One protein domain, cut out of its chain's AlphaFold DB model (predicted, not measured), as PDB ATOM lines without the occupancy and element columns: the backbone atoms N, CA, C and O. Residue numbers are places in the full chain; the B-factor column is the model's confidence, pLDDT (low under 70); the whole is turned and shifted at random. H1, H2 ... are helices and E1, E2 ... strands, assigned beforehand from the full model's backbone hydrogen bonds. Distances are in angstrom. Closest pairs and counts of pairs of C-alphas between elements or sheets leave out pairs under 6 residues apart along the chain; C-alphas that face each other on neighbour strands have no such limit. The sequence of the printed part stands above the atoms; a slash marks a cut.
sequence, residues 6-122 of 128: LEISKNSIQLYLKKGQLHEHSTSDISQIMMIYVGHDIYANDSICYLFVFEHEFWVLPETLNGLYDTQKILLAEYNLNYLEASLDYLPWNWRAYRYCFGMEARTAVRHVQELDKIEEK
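What this domain is: This is residues 6 to 122 of the 128 residues of an uncharacterized protein of Gammaproteobacteria bacterium (UniProt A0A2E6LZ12). A strongly twisted sheet of five strands runs through the middle, with a small three-stranded sheet and helix H1 next to each other on one side of it and the small hairpin E8 and E9 near the ends of E5 and E6 that lie away from that small sheet. The middle sheet's order is E7 E4 E5 E6 E10, mixed; the small sheet's is E1 E2 E3, antiparallel. The printed part has 117 residues with two named helices and ten named strands, in the order E1 E2 E3 E4 E5 E6 H1 E7 E8 E9 E10 H2, of the mixed class. It is compact, with a radius of gyration of the C-alphas of 14.0 A, and spans 41 by 31 by 27 A.

How they stand to each other: Begin with E1, residues 6 to 8, E2, residues 12 to 16, and E3, residues 22 to 26: they form a meander, each strand the antiparallel neighbour of the one before, with N 7 and O 14 2.9 A apart and N 15 and O 23 2.8 A apart. A second meander follows: E4, residues 32 to 38, E5, residues 47 to 53, and E6, residues 57 to 62; look for N 36 and O 49 at 2.8 A and N 50 and O 61 at 2.8 A. H1, residues 68 to 78, only grazes both sheets; the closest C-alphas of H1 and E1, Thr 71 and Ile 8, are 5.9 A apart. E7, residues 85 to 88, is the parallel neighbour of E4, with N 37 and O 86 2.9 A apart. E6, H1 and E7 make a split strand-helix-strand unit, two strands of one sheet joined through a helix, with E4 and E5 between them in the sheet, and its crossover is right-handed. E8, residues 96 to 98, and E9, residues 104 to 106, form a hairpin, with N 97 and O 105 2.7 A apart. The closest C-alphas of E9 and E6, Ala 106 and Pro 62, are 5.4 A apart. E9 runs on into E10, residues 109 to 112, at 62 degrees; E10 is antiparallel to E6, with N 60 and O 109 2.8 A apart. H2, residues 117 to 120, is only just not on the five-stranded sheet, with 4 pairs of C-alphas within 10 A. In H1 every O i to N i+4 pair is within hydrogen-bond range; H2 is too short for one.

Where its parts are: Find C-alpha 6, where E1 begins, at (265.306, 558.120, 485.046). E4 covers 18.6 A, E5 19.3 A, E6 16.6 A and H1 15.3 A. H2 ends at C-alpha 120, (275.142, 550.648, 505.900).

The domain as a whole: The C-alphas farthest apart, those of Asn 11 and Ile 42, are 41.8 A apart. The printed part has no cut, and no link is long. Mean pLDDT of the printed part is 73.2; residues 38 to 47, 69 to 94, 96 to 105 and 118 to 122 are under 70.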
ATOM      1  N   LEU A   6     264.229 559.088 485.212       88.50
ATOM      2  CA  LEU A   6     265.306 558.120 485.046       88.50
ATOM      3  C   LEU A   6     265.107 557.391 483.717       88.50
ATOM      4  O   LEU A   6     264.015 556.892 483.453       88.50
ATOM      5  N   GLU A   7     266.155 557.318 482.913       88.06
ATOM      6  CA  GLU A   7     266.187 556.529 481.686       88.06
ATOM      7  C   GLU A   7     267.345 555.540 481.777       88.06
ATOM      8  O   GLU A   7     268.461 555.913 482.142       88.06
ATOM      9  N   ILE A   8     267.084 554.272 481.461       82.25
ATOM     10  CA  ILE A   8     268.118 553.245 481.398       82.25
ATOM     11  C   ILE A   8     268.099 552.569 480.035       82.25
ATOM     12  O   ILE A   8     267.050 552.238 479.482       82.25
ATOM     13  N   SER A   9     269.290 552.358 479.503       83.12
ATOM     14  CA  SER A   9     269.551 551.533 478.339       83.12
ATOM     15  C   SER A   9     270.506 550.409 478.733       83.12
ATOM     16  O   SER A   9     271.008 550.369 479.853       83.12
ATOM     17  N   LYS A  10     270.809 549.503 477.801       80.56
ATOM     18  CA  LYS A  10     271.742 548.398 478.054       80.56
ATOM     19  C   LYS A  10     273.104 548.862 478.593       80.56
ATOM     20  O   LYS A  10     273.697 548.168 479.412       80.56
ATOM     21  N   ASN A  11     273.583 550.024 478.137       85.69
ATOM     22  CA  ASN A  11     274.943 550.503 478.402       85.69
ATOM     23  C   ASN A  11     274.991 551.818 479.188       85.69
ATOM     24  O   ASN A  11     276.079 552.261 479.532       85.69
ATOM     25  N   SER A  12     273.861 552.482 479.421       89.38
ATOM     26  CA  SER A  12     273.844 553.782 480.094       89.38
ATOM     27  C   SER A  12     272.659 553.923 481.027       89.38
ATOM     28  O   SER A  12     271.573 553.404 480.764       89.38
ATOM     29  N   ILE A  13     272.868 554.666 482.106       89.88
ATOM     30  CA  ILE A  13     271.820 555.101 483.016       89.88
ATOM     31  C   ILE A  13     271.895 556.619 483.165       89.88
ATOM     32  O   ILE A  13     272.964 557.179 483.397       89.88
ATOM     33  N   GLN A  14     270.758 557.288 482.996       91.75
ATOM     34  CA  GLN A  14     270.653 558.740 482.905       91.75
ATOM     35  C   GLN A  14     269.577 559.265 483.855       91.75
ATOM     36  O   GLN A  14     268.421 558.842 483.811       91.75
ATOM     37  N   LEU A  15     269.945 560.225 484.699       91.31
ATOM     38  CA  LEU A  15     269.053 560.894 485.640       91.31
ATOM     39  C   LEU A  15     268.903 562.374 485.275       91.31
ATOM     40  O   LEU A  15     269.830 563.171 485.419       91.31
ATOM     41  N   TYR A  16     267.690 562.749 484.868       90.62
ATOM     42  CA  TYR A  16     267.312 564.112 484.506       90.62
ATOM     43  C   TYR A  16     266.657 564.827 485.694       90.62
ATOM     44  O   TYR A  16     265.548 564.487 486.114       90.62
ATOM     45  N   LEU A  17     267.316 565.856 486.233       86.56
ATOM     46  CA  LEU A  17     266.816 566.658 487.356       86.56
ATOM     47  C   LEU A  17     266.090 567.933 486.885       86.56
ATOM     48  O   LEU A  17     266.305 568.449 485.788       86.56
ATOM     49  N   LYS A  18     265.269 568.530 487.766       77.69
ATOM     50  CA  LYS A  18     264.386 569.681 487.455       77.69
ATOM     51  C   LYS A  18     265.071 570.911 486.838       77.69
ATOM     52  O   LYS A  18     264.374 571.725 486.234       77.69
ATOM     53  N   LYS A  19     266.389 571.063 486.997       73.81
ATOM     54  CA  LYS A  19     267.189 572.192 486.486       73.81
ATOM     55  C   LYS A  19     267.918 571.892 485.166       73.81
ATOM     56  O   LYS A  19     268.816 572.640 484.806       73.81
ATOM     57  N   GLY A  20     267.571 570.801 484.478       73.44
ATOM     58  CA  GLY A  20     268.296 570.353 483.283       73.44
ATOM     59  C   GLY A  20     269.668 569.750 483.596       73.44
ATOM     60  O   GLY A  20     270.468 569.560 482.690       73.44
ATOM     61  N   GLN A  21     269.946 569.466 484.873       84.06
ATOM     62  CA  GLN A  21     271.127 568.703 485.268       84.06
ATOM     63  C   GLN A  21     270.906 567.245 484.876       84.06
ATOM     64  O   GLN A  21     269.904 566.648 485.281       84.06
ATOM     65  N   LEU A  22     271.836 566.720 484.086       89.38
ATOM     66  CA  LEU A  22     271.909 565.329 483.672       89.38
ATOM     67  C   LEU A  22     273.072 564.681 484.420       89.38
ATOM     68  O   LEU A  22     274.193 565.186 484.367       89.38
ATOM     69  N   HIS A  23     272.784 563.585 485.110       91.62
ATOM     70  CA  HIS A  23     273.798 562.672 485.622       91.62
ATOM     71  C   HIS A  23     273.752 561.408 484.780       91.62
ATOM     72  O   HIS A  23     272.670 560.876 484.539       91.62
ATOM     73  N   GLU A  24     274.906 560.951 484.316       92.88
ATOM     74  CA  GLU A  24     275.016 559.808 483.422       92.88
ATOM     75  C   GLU A  24     276.185 558.931 483.852       92.88
ATOM     76  O   GLU A  24     277.267 559.446 484.132       92.88
ATOM     77  N   HIS A  25     275.947 557.621 483.871       92.38
ATOM     78  CA  HIS A  25     276.962 556.590 484.089       92.38
ATOM     79  C   HIS A  25     276.766 555.441 483.112       92.38
ATOM     80  O   HIS A  25     275.670 555.263 482.561       92.38
ATOM     81  N   SER A  26     277.804 554.624 482.931       89.12
ATOM     82  CA  SER A  26     277.604 553.316 482.322       89.12
ATOM     83  C   SER A  26     276.840 552.422 483.295       89.12
ATOM     84  O   SER A  26     277.042 552.461 484.509       89.12
ATOM     85  N   THR A  27     275.972 551.562 482.771       84.44
ATOM     86  CA  THR A  27     275.318 550.524 483.586       84.44
ATOM     87  C   THR A  27     276.324 549.544 484.192       84.44
ATOM     88  O   THR A  27     276.069 549.001 485.263       84.44
ATOM     89  N   SER A  28     277.493 549.370 483.564       84.19
ATOM     90  CA  SER A  28     278.607 548.582 484.112       84.19
ATOM     91  C   SER A  28     279.229 549.179 485.372       84.19
ATOM     92  O   SER A  28     279.909 548.462 486.100       84.19
ATOM     93  N   ASP A  29     279.018 550.473 485.618       88.12
ATOM     94  CA  ASP A  29     279.632 551.196 486.734       88.12
ATOM     95  C   ASP A  29     278.793 551.063 488.016       88.12
ATOM     96  O   ASP A  29     279.195 551.517 489.089       88.12
ATOM     97  N   ILE A  30     277.615 550.433 487.916       85.69
ATOM     98  CA  ILE A  30     276.749 550.140 489.052       85.69
ATOM     99  C   ILE A  30     277.411 549.046 489.890       85.69
ATOM    100  O   ILE A  30     277.396 547.866 489.544       85.69
ATOM    101  N   SER A  31     277.959 549.448 491.030       84.62
ATOM    102  CA  SER A  31     278.548 548.533 492.010       84.62
ATOM    103  C   SER A  31     277.481 547.791 492.819       84.62
ATOM    104  O   SER A  31     277.631 546.606 493.117       84.62
ATOM    105  N   GLN A  32     276.384 548.474 493.158       80.50
ATOM    106  CA  GLN A  32     275.322 547.940 494.003       80.50
ATOM    107  C   GLN A  32     274.006 548.682 493.770       80.50
ATOM    108  O   GLN A  32     273.988 549.886 493.501       80.50
ATOM    109  N   ILE A  33     272.891 547.965 493.931       80.19
ATOM    110  CA  ILE A  33     271.560 548.563 494.046       80.19
ATOM    111  C   ILE A  33     270.931 548.097 495.351       80.19
ATOM    112  O   ILE A  33     270.860 546.898 495.609       80.19
ATOM    113  N   MET A  34     270.461 549.036 496.168       79.25
ATOM    114  CA  MET A  34     269.743 548.735 497.408       79.25
ATOM    115  C   MET A  34     268.306 549.211 497.321       79.25
ATOM    116  O   MET A  34     268.044 550.262 496.731       79.25
ATOM    117  N   MET A  35     267.394 548.478 497.953       77.44
ATOM    118  CA  MET A  35     266.016 548.910 498.113       77.44
ATOM    119  C   MET A  35     265.691 549.071 499.593       77.44
ATOM    120  O   MET A  35     265.760 548.136 500.382       77.44
ATOM    121  N   ILE A  36     265.325 550.284 499.976       75.19
ATOM    122  CA  ILE A  36     265.087 550.641 501.367       75.19
ATOM    123  C   ILE A  36     263.612 550.983 501.532       75.19
ATOM    124  O   ILE A  36     263.089 551.868 500.845       75.19
ATOM    125  N   TYR A  37     262.973 550.311 502.486       70.56
ATOM    126  CA  TYR A  37     261.650 550.658 502.979       70.56
ATOM    127  C   TYR A  37     261.791 551.754 504.030       70.56
ATOM    128  O   TYR A  37     262.431 551.575 505.068       70.56
ATOM    129  N   VAL A  38     261.218 552.917 503.736       68.81
ATOM    130  CA  VAL A  38     261.264 554.096 504.596       68.81
ATOM    131  C   VAL A  38     259.948 554.207 505.345       68.81
ATOM    132  O   VAL A  38     258.919 554.482 504.732       68.81
ATOM    133  N   GLY A  39     260.017 554.069 506.668       59.62
ATOM    134  CA  GLY A  39     258.873 554.177 507.567       59.62
ATOM    135  C   GLY A  39     258.448 552.818 508.103       59.62
ATOM    136  O   GLY A  39     257.910 551.998 507.371       59.62
ATOM    137  N   HIS A  40     258.678 552.594 509.392       49.34
ATOM    138  CA  HIS A  40     257.955 551.576 510.140       49.34
ATOM    139  C   HIS A  40     257.517 552.108 511.507       49.34
ATOM    140  O   HIS A  40     257.481 551.354 512.473       49.34
ATOM    141  N   ASP A  41     257.108 553.380 511.606       48.31
ATOM    142  CA  ASP A  41     256.436 553.813 512.829       48.31
ATOM    143  C   ASP A  41     255.256 554.791 512.638       48.31
ATOM    144  O   ASP A  41     255.354 555.921 512.150       48.31
ATOM    145  N   ILE A  42     254.108 554.284 513.101       44.66
ATOM    146  CA  ILE A  42     252.880 554.933 513.590       44.66
ATOM    147  C   ILE A  42     251.887 555.530 512.565       44.66
ATOM    148  O   ILE A  42     250.697 555.564 512.879       44.66
ATOM    149  N   TYR A  43     252.267 555.911 511.334       46.97
ATOM    150  CA  TYR A  43     251.321 556.615 510.426       46.97
ATOM    151  C   TYR A  43     251.190 556.116 508.970       46.97
ATOM    152  O   TYR A  43     250.662 556.852 508.136       46.97
ATOM    153  N   ALA A  44     251.586 554.872 508.667       45.62
ATOM    154  CA  ALA A  44     251.240 554.163 507.419       45.62
ATOM    155  C   ALA A  44     251.539 554.924 506.105       45.62
ATOM    156  O   ALA A  44     250.729 554.924 505.181       45.62
ATOM    157  N   ASN A  45     252.694 555.588 506.021       53.69
ATOM    158  CA  ASN A  45     253.210 556.133 504.761       53.69
ATOM    159  C   ASN A  45     254.584 555.530 504.494       53.69
ATOM    160  O   ASN A  45     255.604 556.219 504.550       53.69
ATOM    161  N   ASP A  46     254.580 554.225 504.253       58.78
ATOM    162  CA  ASP A  46     255.760 553.484 503.840       58.78
ATOM    163  C   ASP A  46     256.130 553.982 502.440       58.78
ATOM    164  O   ASP A  46     255.290 554.039 501.542       58.78
ATOM    165  N   SER A  47     257.371 554.421 502.260       67.50
ATOM    166  CA  SER A  47     257.887 554.836 500.955       67.50
ATOM    167  C   SER A  47     259.060 553.956 500.579       67.50
ATOM    168  O   SER A  47     259.997 553.806 501.363       67.50
ATOM    169  N   ILE A  48     259.060 553.423 499.363       75.81
ATOM    170  CA  ILE A  48     260.225 552.697 498.858       75.81
ATOM    171  C   ILE A  48     261.193 553.690 498.210       75.81
ATOM    172  O   ILE A  48     260.809 554.562 497.421       75.81
ATOM    173  N   CYS A  49     262.477 553.553 498.526       80.19
ATOM    174  CA  CYS A  49     263.543 554.244 497.813       80.19
ATOM    175  C   CYS A  49     264.638 553.275 497.376       80.19
ATOM    176  O   CYS A  49     264.907 552.268 498.024       80.19
ATOM    177  N   TYR A  50     265.271 553.606 496.261       82.31
ATOM    178  CA  TYR A  50     266.349 552.843 495.660       82.31
ATOM    179  C   TYR A  50     267.638 553.639 495.782       82.31
ATOM    180  O   TYR A  50     267.645 554.844 495.511       82.31
ATOM    181  N   LEU A  51     268.718 552.969 496.171       85.94
ATOM    182  CA  LEU A  51     270.065 553.516 496.109       85.94
ATOM    183  C   LEU A  51     270.806 552.862 494.953       85.94
ATOM    184  O   LEU A  51     270.972 551.647 494.953       85.94
ATOM    185  N   PHE A  52     271.249 553.661 493.989       88.06
ATOM    186  CA  PHE A  52     272.154 553.223 492.927       88.06
ATOM    187  C   PHE A  52     273.553 553.671 493.295       88.06
ATOM    188  O   PHE A  52     273.778 554.874 493.382       88.06
ATOM    189  N   VAL A  53     274.462 552.733 493.540       87.81
ATOM    190  CA  VAL A  53     275.811 553.031 494.026       87.81
ATOM    191  C   VAL A  53     276.820 552.866 492.895       87.81
ATOM    192  O   VAL A  53     276.925 551.795 492.293       87.81
ATOM    193  N   PHE A  54     277.588 553.919 492.649       90.25
ATOM    194  CA  PHE A  54     278.719 553.975 491.725       90.25
ATOM    195  C   PHE A  54     280.019 554.174 492.520       90.25
ATOM    196  O   PHE A  54     279.997 554.321 493.741       90.25
ATOM    197  N   GLU A  55     281.164 554.221 491.835       88.94
ATOM    198  CA  GLU A  55     282.484 554.302 492.484       88.94
ATOM    199  C   GLU A  55     282.658 555.532 493.397       88.94
ATOM    200  O   GLU A  55     283.305 555.457 494.442       88.94
ATOM    201  N   HIS A  56     282.096 556.683 493.017       91.38
ATOM    202  CA  HIS A  56     282.302 557.953 493.733       91.38
ATOM    203  C   HIS A  56     281.009 558.620 494.204       91.38
ATOM    204  O   HIS A  56     281.034 559.521 495.047       91.38
ATOM    205  N   GLU A  57     279.863 558.174 493.705       93.75
ATOM    206  CA  GLU A  57     278.569 558.735 494.062       93.75
ATOM    207  C   GLU A  57     277.499 557.659 494.155       93.75
ATOM    208  O   GLU A  57     277.643 556.559 493.635       93.75
ATOM    209  N   PHE A  58     276.396 557.997 494.806       91.25
ATOM    210  CA  PHE A  58     275.182 557.208 494.738       91.25
ATOM    211  C   PHE A  58     273.969 558.101 494.540       91.25
ATOM    212  O   PHE A  58     273.955 559.290 494.888       91.25
ATOM    213  N   TRP A  59     272.931 557.513 493.965       91.69
ATOM    214  CA  TRP A  59     271.671 558.186 493.705       91.69
ATOM    215  C   TRP A  59     270.596 557.647 494.630       91.69
ATOM    216  O   TRP A  59     270.381 556.443 494.693       91.69
ATOM    217  N   VAL A  60     269.891 558.547 495.306       87.62
ATOM    218  CA  VAL A  60     268.680 558.247 496.072       87.62
ATOM    219  C   VAL A  60     267.496 558.470 495.150       87.62
ATOM    220  O   VAL A  60     267.276 559.602 494.725       87.62
ATOM    221  N   LEU A  61     266.737 557.426 494.829       87.06
ATOM    222  CA  LEU A  61     265.623 557.481 493.881       87.06
ATOM    223  C   LEU A  61     264.332 556.974 494.550       87.06
ATOM    224  O   LEU A  61     264.246 555.792 494.874       87.06
ATOM    225  N   PRO A  62     263.314 557.821 494.784       82.19
ATOM    226  CA  PRO A  62     262.031 557.353 495.309       82.19
ATOM    227  C   PRO A  62     261.297 556.507 494.263       82.19
ATOM    228  O   PRO A  62     261.382 556.810 493.075       82.19
ATOM    229  N   GLU A  63     260.511 555.517 494.691       77.88
ATOM    230  CA  GLU A  63     259.718 554.660 493.789       77.88
ATOM    231  C   GLU A  63     258.771 555.428 492.858       77.88
ATOM    232  O   GLU A  63     258.470 554.992 491.751       77.88
ATOM    233  N   THR A  64     258.344 556.617 493.286       76.62
ATOM    234  CA  THR A  64     257.445 557.505 492.541       76.62
ATOM    235  C   THR A  64     258.137 558.256 491.396       76.62
ATOM    236  O   THR A  64     257.502 559.053 490.697       76.62
ATOM    237  N   LEU A  65     259.441 558.040 491.193       81.38
ATOM    238  CA  LEU A  65     260.212 558.632 490.108       81.38
ATOM    239  C   LEU A  65     259.771 558.080 488.741       81.38
ATOM    240  O   LEU A  65     259.665 556.871 488.541       81.38
ATOM    241  N   ASN A  66     259.558 558.967 487.760       78.00
ATOM    242  CA  ASN A  66     259.160 558.536 486.415       78.00
ATOM    243  C   ASN A  66     260.286 557.725 485.760       78.00
ATOM    244  O   ASN A  66     261.435 558.166 485.759       78.00
ATOM    245  N   GLY A  67     259.934 556.572 485.185       72.56
ATOM    246  CA  GLY A  67     260.869 555.653 484.528       72.56
ATOM    247  C   GLY A  67     261.522 554.620 485.457       72.56
ATOM    248  O   GLY A  67     262.140 553.676 484.969       72.56
ATOM    249  N   LEU A  68     261.352 554.718 486.783       73.00
ATOM    250  CA  LEU A  68     262.024 553.813 487.726       73.00
ATOM    251  C   LEU A  68     261.499 552.368 487.663       73.00
ATOM    252  O   LEU A  68     262.286 551.430 487.741       73.00
ATOM    253  N   TYR A  69     260.190 552.173 487.489       66.88
ATOM    254  CA  TYR A  69     259.587 550.835 487.428       66.88
ATOM    255  C   TYR A  69     260.049 550.029 486.202       66.88
ATOM    256  O   TYR A  69     260.391 548.852 486.316       66.88
ATOM    257  N   ASP A  70     260.121 550.669 485.033       66.69
ATOM    258  CA  ASP A  70     260.656 550.040 483.820       66.69
ATOM    259  C   ASP A  70     262.157 549.745 483.974       66.69
ATOM    260  O   ASP A  70     262.643 548.696 483.552       66.69
ATOM    261  N   THR A  71     262.867 550.625 484.686       65.12
ATOM    262  CA  THR A  71     264.290 550.477 485.008       65.12
ATOM    263  C   THR A  71     264.562 549.289 485.937       65.12
ATOM    264  O   THR A  71     265.484 548.518 485.682       65.12
ATOM    265  N   GLN A  72     263.737 549.066 486.966       64.44
ATOM    266  CA  GLN A  72     263.867 547.903 487.857       64.44
ATOM    267  C   GLN A  72     263.748 546.581 487.109       64.44
ATOM    268  O   GLN A  72     264.513 545.663 487.381       64.44
ATOM    269  N   LYS A  73     262.816 546.473 486.155       66.00
ATOM    270  CA  LYS A  73     262.656 545.244 485.366       66.00
ATOM    271  C   LYS A  73     263.904 544.922 484.553       66.00
ATOM    272  O   LYS A  73     264.283 543.759 484.486       66.00
ATOM    273  N   ILE A  74     264.534 545.936 483.962       65.81
ATOM    274  CA  ILE A  74     265.770 545.782 483.181       65.81
ATOM    275  C   ILE A  74     266.927 545.386 484.106       65.81
ATOM    276  O   ILE A  74     267.631 544.416 483.840       65.81
ATOM    277  N   LEU A  75     267.076 546.078 485.235       64.69
ATOM    278  CA  LEU A  75     268.167 545.839 486.178       64.69
ATOM    279  C   LEU A  75     268.072 544.481 486.872       64.69
ATOM    280  O   LEU A  75     269.073 543.785 486.962       64.69
ATOM    281  N   LEU A  76     266.878 544.075 487.312       64.75
ATOM    282  CA  LEU A  76     266.652 542.777 487.958       64.75
ATOM    283  C   LEU A  76     266.773 541.598 486.980       64.75
ATOM    284  O   LEU A  76     267.056 540.483 487.409       64.75
ATOM    285  N   ALA A  77     266.528 541.819 485.685       59.56
ATOM    286  CA  ALA A  77     266.640 540.779 484.663       59.56
ATOM    287  C   ALA A  77     268.074 540.606 484.137       59.56
ATOM    288  O   ALA A  77     268.466 539.485 483.818       59.56
ATOM    289  N   GLU A  78     268.845 541.692 484.025       60.69
ATOM    290  CA  GLU A  78     270.199 541.663 483.449       60.69
ATOM    291  C   GLU A  78     271.317 541.597 484.497       60.69
ATOM    292  O   GLU A  78     272.405 541.104 484.197       60.69
ATOM    293  N   TYR A  79     271.059 542.039 485.729       56.88
ATOM    294  CA  TYR A  79     272.065 542.112 486.781       56.88
ATOM    295  C   TYR A  79     271.611 541.288 487.988       56.88
ATOM    296  O   TYR A  79     270.546 541.509 488.562       56.88
ATOM    297  N   ASN A  80     272.442 540.324 488.396       52.66
ATOM    298  CA  ASN A  80     272.220 539.477 489.571       52.66
ATOM    299  C   ASN A  80     272.558 540.266 490.850       52.66
ATOM    300  O   ASN A  80     273.498 539.950 491.578       52.66
ATOM    301  N   LEU A  81     271.873 541.392 491.033       54.59
ATOM    302  CA  LEU A  81     272.160 542.353 492.084       54.59
ATOM    303  C   LEU A  81     271.633 541.827 493.410       54.59
ATOM    304  O   LEU A  81     270.496 541.361 493.507       54.59
ATOM    305  N   ASN A  82     272.472 541.932 494.437       52.38
ATOM    306  CA  ASN A  82     272.092 541.634 495.807       52.38
ATOM    307  C   ASN A  82     271.025 542.636 496.245       52.38
ATOM    308  O   ASN A  82     271.328 543.748 496.670       52.38
ATOM    309  N   TYR A  83     269.766 542.237 496.108       54.50
ATOM    310  CA  TYR A  83     268.644 542.970 496.650       54.50
ATOM    311  C   TYR A  83     268.713 542.881 498.171       54.50
ATOM    312  O   TYR A  83     268.491 541.825 498.768       54.50
ATOM    313  N   LEU A  84     269.081 543.998 498.782       56.44
ATOM    314  CA  LEU A  84     269.069 544.154 500.222       56.44
ATOM    315  C   LEU A  84     267.819 544.925 500.592       56.44
ATOM    316  O   LEU A  84     267.668 546.076 500.188       56.44
ATOM    317  N   GLU A  85     266.948 544.261 501.342       56.41
ATOM    318  CA  GLU A  85     265.780 544.857 501.961       56.41
ATOM    319  C   GLU A  85     266.151 545.336 503.358       56.41
ATOM    320  O   GLU A  85     266.592 544.549 504.199       56.41
ATOM    321  N   ALA A  86     265.956 546.624 503.607       55.91
ATOM    322  CA  ALA A  86     266.089 547.178 504.941       55.91
ATOM    323  C   ALA A  86     264.892 548.055 505.281       55.91
ATOM    324  O   ALA A  86     264.515 548.942 504.514       55.91
ATOM    325  N   SER A  87     264.332 547.812 506.461       55.66
ATOM    326  CA  SER A  87     263.387 548.715 507.106       55.66
ATOM    327  C   SER A  87     264.198 549.789 507.830       55.66
ATOM    328  O   SER A  87     264.933 549.491 508.772       55.66
ATOM    329  N   LEU A  88     264.143 551.031 507.346       55.97
ATOM    330  CA  LEU A  88     264.859 552.154 507.948       55.97
ATOM    331  C   LEU A  88     263.910 553.304 508.285       55.97
ATOM    332  O   LEU A  88     263.375 553.985 507.411       55.97
ATOM    333  N   ASP A  89     263.864 553.652 509.570       54.47
ATOM    334  CA  ASP A  89     263.262 554.897 510.059       54.47
ATOM    335  C   ASP A  89     264.167 556.133 509.900       54.47
ATOM    336  O   ASP A  89     263.792 557.243 510.293       54.47
ATOM    337  N   TYR A  90     265.338 556.020 509.257       55.03
ATOM    338  CA  TYR A  90     266.388 557.050 509.345       55.03
ATOM    339  C   TYR A  90     267.123 557.391 508.042       55.03
ATOM    340  O   TYR A  90     268.324 557.667 508.080       55.03
ATOM    341  N   LEU A  91     266.439 557.477 506.893       64.06
ATOM    342  CA  LEU A  91     266.999 558.312 505.822       64.06
ATOM    343  C   LEU A  91     267.322 559.707 506.392       64.06
ATOM    344  O   LEU A  91     266.463 560.288 507.072       64.06
ATOM    345  N   PRO A  92     268.521 560.258 506.124       69.25
ATOM    346  CA  PRO A  92     268.869 561.607 506.533       69.25
ATOM    347  C   PRO A  92     267.771 562.610 506.168       69.25
ATOM    348  O   PRO A  92     267.190 562.566 505.084       69.25
ATOM    349  N   TRP A  93     267.479 563.539 507.078       67.44
ATOM    350  CA  TRP A  93     266.382 564.496 506.916       67.44
ATOM    351  C   TRP A  93     266.447 565.303 505.617       67.44
ATOM    352  O   TRP A  93     265.438 565.570 504.968       67.44
ATOM    353  N   ASN A  94     267.660 565.670 505.211       69.69
ATOM    354  CA  ASN A  94     267.940 566.384 503.969       69.69
ATOM    355  C   ASN A  94     267.578 565.577 502.708       69.69
ATOM    356  O   ASN A  94     267.499 566.156 501.623       69.69
ATOM    357  N   TRP A  95     267.361 564.267 502.826       75.12
ATOM    358  CA  TRP A  95     266.942 563.383 501.739       75.12
ATOM    359  C   TRP A  95     265.446 563.067 501.794       75.12
ATOM    360  O   TRP A  95     264.962 562.279 500.992       75.12
ATOM    361  N   ARG A  96     264.694 563.702 502.699       69.31
ATOM    362  CA  ARG A  96     263.239 563.566 502.818       69.31
ATOM    363  C   ARG A  96     262.514 564.818 502.337       69.31
ATOM    364  O   ARG A  96     262.997 565.942 502.486       69.31
ATOM    365  N   ALA A  97     261.335 564.636 501.750       66.31
ATOM    366  CA  ALA A  97     260.380 565.677 501.418       66.31
ATOM    367  C   ALA A  97     259.232 565.662 502.417       66.31
ATOM    368  O   ALA A  97     258.512 564.678 502.540       66.31
ATOM    369  N   TYR A  98     259.013 566.804 503.065       57.53
ATOM    370  CA  TYR A  98     257.754 567.077 503.735       57.53
ATOM    371  C   TYR A  98     256.665 567.308 502.698       57.53
ATOM    372  O   TYR A  98     256.600 568.384 502.096       57.53
ATOM    373  N   ARG A  99     255.794 566.325 502.498       52.25
ATOM    374  CA  ARG A  99     254.479 566.602 501.933       52.25
ATOM    375  C   ARG A  99     253.502 566.698 503.088       52.25
ATOM    376  O   ARG A  99     253.122 565.703 503.693       52.25
ATOM    377  N   TYR A 100     253.156 567.936 503.433       41.84
ATOM    378  CA  TYR A 100     252.095 568.230 504.389       41.84
ATOM    379  C   TYR A 100     250.882 567.321 504.102       41.84
ATOM    380  O   TYR A 100     250.411 567.265 502.967       41.84
ATOM    381  N   CYS A 101     250.441 566.611 505.146       43.84
ATOM    382  CA  CYS A 101     249.311 565.672 505.220       43.84
ATOM    383  C   CYS A 101     249.534 564.185 504.846       43.84
ATOM    384  O   CYS A 101     248.651 563.403 505.180       43.84
ATOM    385  N   PHE A 102     250.668 563.751 504.266       50.09
ATOM    386  CA  PHE A 102     250.847 562.350 503.795       50.09
ATOM    387  C   PHE A 102     252.186 561.690 504.186       50.09
ATOM    388  O   PHE A 102     252.736 560.881 503.448       50.09
ATOM    389  N   GLY A 103     252.735 562.027 505.353       56.41
ATOM    390  CA  GLY A 103     253.996 561.431 505.811       56.41
ATOM    391  C   GLY A 103     255.240 561.974 505.088       56.41
ATOM    392  O   GLY A 103     255.211 563.038 504.463       56.41
ATOM    393  N   MET A 104     256.375 561.292 505.263       59.19
ATOM    394  CA  MET A 104     257.668 561.692 504.697       59.19
ATOM    395  C   MET A 104     257.967 560.876 503.439       59.19
ATOM    396  O   MET A 104     258.093 559.663 503.522       59.19
ATOM    397  N   GLU A 105     258.175 561.539 502.302       65.62
ATOM    398  CA  GLU A 105     258.619 560.876 501.066       65.62
ATOM    399  C   GLU A 105     260.142 560.999 500.910       65.62
ATOM    400  O   GLU A 105     260.730 562.018 501.286       65.62
ATOM    401  N   ALA A 106     260.809 560.017 500.304       73.69
ATOM    402  CA  ALA A 106     262.202 560.182 499.889       73.69
ATOM    403  C   ALA A 106     262.324 561.219 498.751       73.69
ATOM    404  O   ALA A 106     261.463 561.335 497.877       73.69
ATOM    405  N   ARG A 107     263.410 561.997 498.744       78.81
ATOM    406  CA  ARG A 107     263.757 562.945 497.675       78.81
ATOM    407  C   ARG A 107     264.786 562.337 496.747       78.81
ATOM    408  O   ARG A 107     265.764 561.758 497.208       78.81
ATOM    409  N   THR A 108     264.629 562.611 495.454       86.25
ATOM    410  CA  THR A 108     265.707 562.374 494.497       86.25
ATOM    411  C   THR A 108     266.935 563.196 494.876       86.25
ATOM    412  O   THR A 108     266.831 564.417 495.038       86.25
ATOM    413  N   ALA A 109     268.089 562.548 494.995       87.38
ATOM    414  CA  ALA A 109     269.356 563.215 495.262       87.38
ATOM    415  C   ALA A 109     270.537 562.443 494.666       87.38
ATOM    416  O   ALA A 109     270.502 561.220 494.605       87.38
ATOM    417  N   VAL A 110     271.590 563.173 494.298       89.69
ATOM    418  CA  VAL A 110     272.921 562.630 493.994       89.69
ATOM    419  C   VAL A 110     273.851 563.024 495.139       89.69
ATOM    420  O   VAL A 110     273.802 564.167 495.618       89.69
ATOM    421  N   ARG A 111     274.613 562.058 495.648       90.69
ATOM    422  CA  ARG A 111     275.397 562.158 496.885       90.69
ATOM    423  C   ARG A 111     276.746 561.486 496.722       90.69
ATOM    424  O   ARG A 111     276.887 560.596 495.896       90.69
ATOM    425  N   HIS A 112     277.722 561.896 497.522       91.00
ATOM    426  CA  HIS A 112     279.049 561.291 497.474       91.00
ATOM    427  C   HIS A 112     279.044 559.949 498.214       91.00
ATOM    428  O   HIS A 112     278.442 559.863 499.281       91.00
ATOM    429  N   VAL A 113     279.740 558.925 497.707       88.69
ATOM    430  CA  VAL A 113     279.704 557.557 498.276       88.69
ATOM    431  C   VAL A 113     280.096 557.482 499.757       88.69
ATOM    432  O   VAL A 113     279.534 556.695 500.499       88.69
ATOM    433  N   GLN A 114     280.947 558.389 500.240       86.88
ATOM    434  CA  GLN A 114     281.289 558.521 501.672       86.88
ATOM    435  C   GLN A 114     280.083 558.820 502.589       86.88
ATOM    436  O   GLN A 114     280.173 558.701 503.808       86.88
ATOM    437  N   GLU A 115     278.952 559.277 502.042       83.12
ATOM    438  CA  GLU A 115     277.717 559.466 502.810       83.12
ATOM    439  C   GLU A 115     276.928 558.154 502.997       83.12
ATOM    440  O   GLU A 115     275.967 558.147 503.772       83.12
ATOM    441  N   LEU A 116     277.322 557.073 502.310       81.25
ATOM    442  CA  LEU A 116     276.665 555.764 502.322       81.25
ATOM    443  C   LEU A 116     276.927 554.986 503.619       81.25
ATOM    444  O   LEU A 116     275.998 554.369 504.136       81.25
ATOM    445  N   ASP A 117     278.128 555.104 504.197       74.88
ATOM    446  CA  ASP A 117     278.550 554.410 505.429       74.88
ATOM    447  C   ASP A 117     277.538 554.591 506.578       74.88
ATOM    448  O   ASP A 117     277.209 553.666 507.318       74.88
ATOM    449  N   LYS A 118     276.945 555.790 506.674       67.62
ATOM    450  CA  LYS A 118     275.937 556.149 507.692       67.62
ATOM    451  C   LYS A 118     274.635 555.351 507.580       67.62
ATOM    452  O   LYS A 118     273.848 555.335 508.532       67.62
ATOM    453  N   ILE A 119     274.366 554.804 506.398       69.81
ATOM    454  CA  ILE A 119     273.208 553.965 506.103       69.81
ATOM    455  C   ILE A 119     273.582 552.513 506.355       69.81
ATOM    456  O   ILE A 119     272.852 551.847 507.078       69.81
ATOM    457  N   GLU A 120     274.712 552.050 505.813       67.50
ATOM    458  CA  GLU A 120     275.142 550.648 505.900       67.50
ATOM    459  C   GLU A 120     275.309 550.164 507.340       67.50
ATOM    460  O   GLU A 120     274.835 549.080 507.669       67.50
ATOM    461  N   GLU A 121     275.849 550.998 508.234       64.19
ATOM    462  CA  GLU A 121     275.932 550.697 509.674       64.19
ATOM    463  C   GLU A 121     274.565 550.409 510.323       64.19
ATOM    464  O   GLU A 121     274.490 549.772 511.375       64.19
ATOM    465  N   LYS A 122     273.478 550.902 509.722       59.28
ATOM    466  CA  LYS A 122     272.105 550.809 510.235       59.28
ATOM    467  C   LYS A 122     271.228 549.848 509.441       59.28
ATOM    468  O   LYS A 122     270.094 549.601 509.851       59.28
TER     469      LYS A 122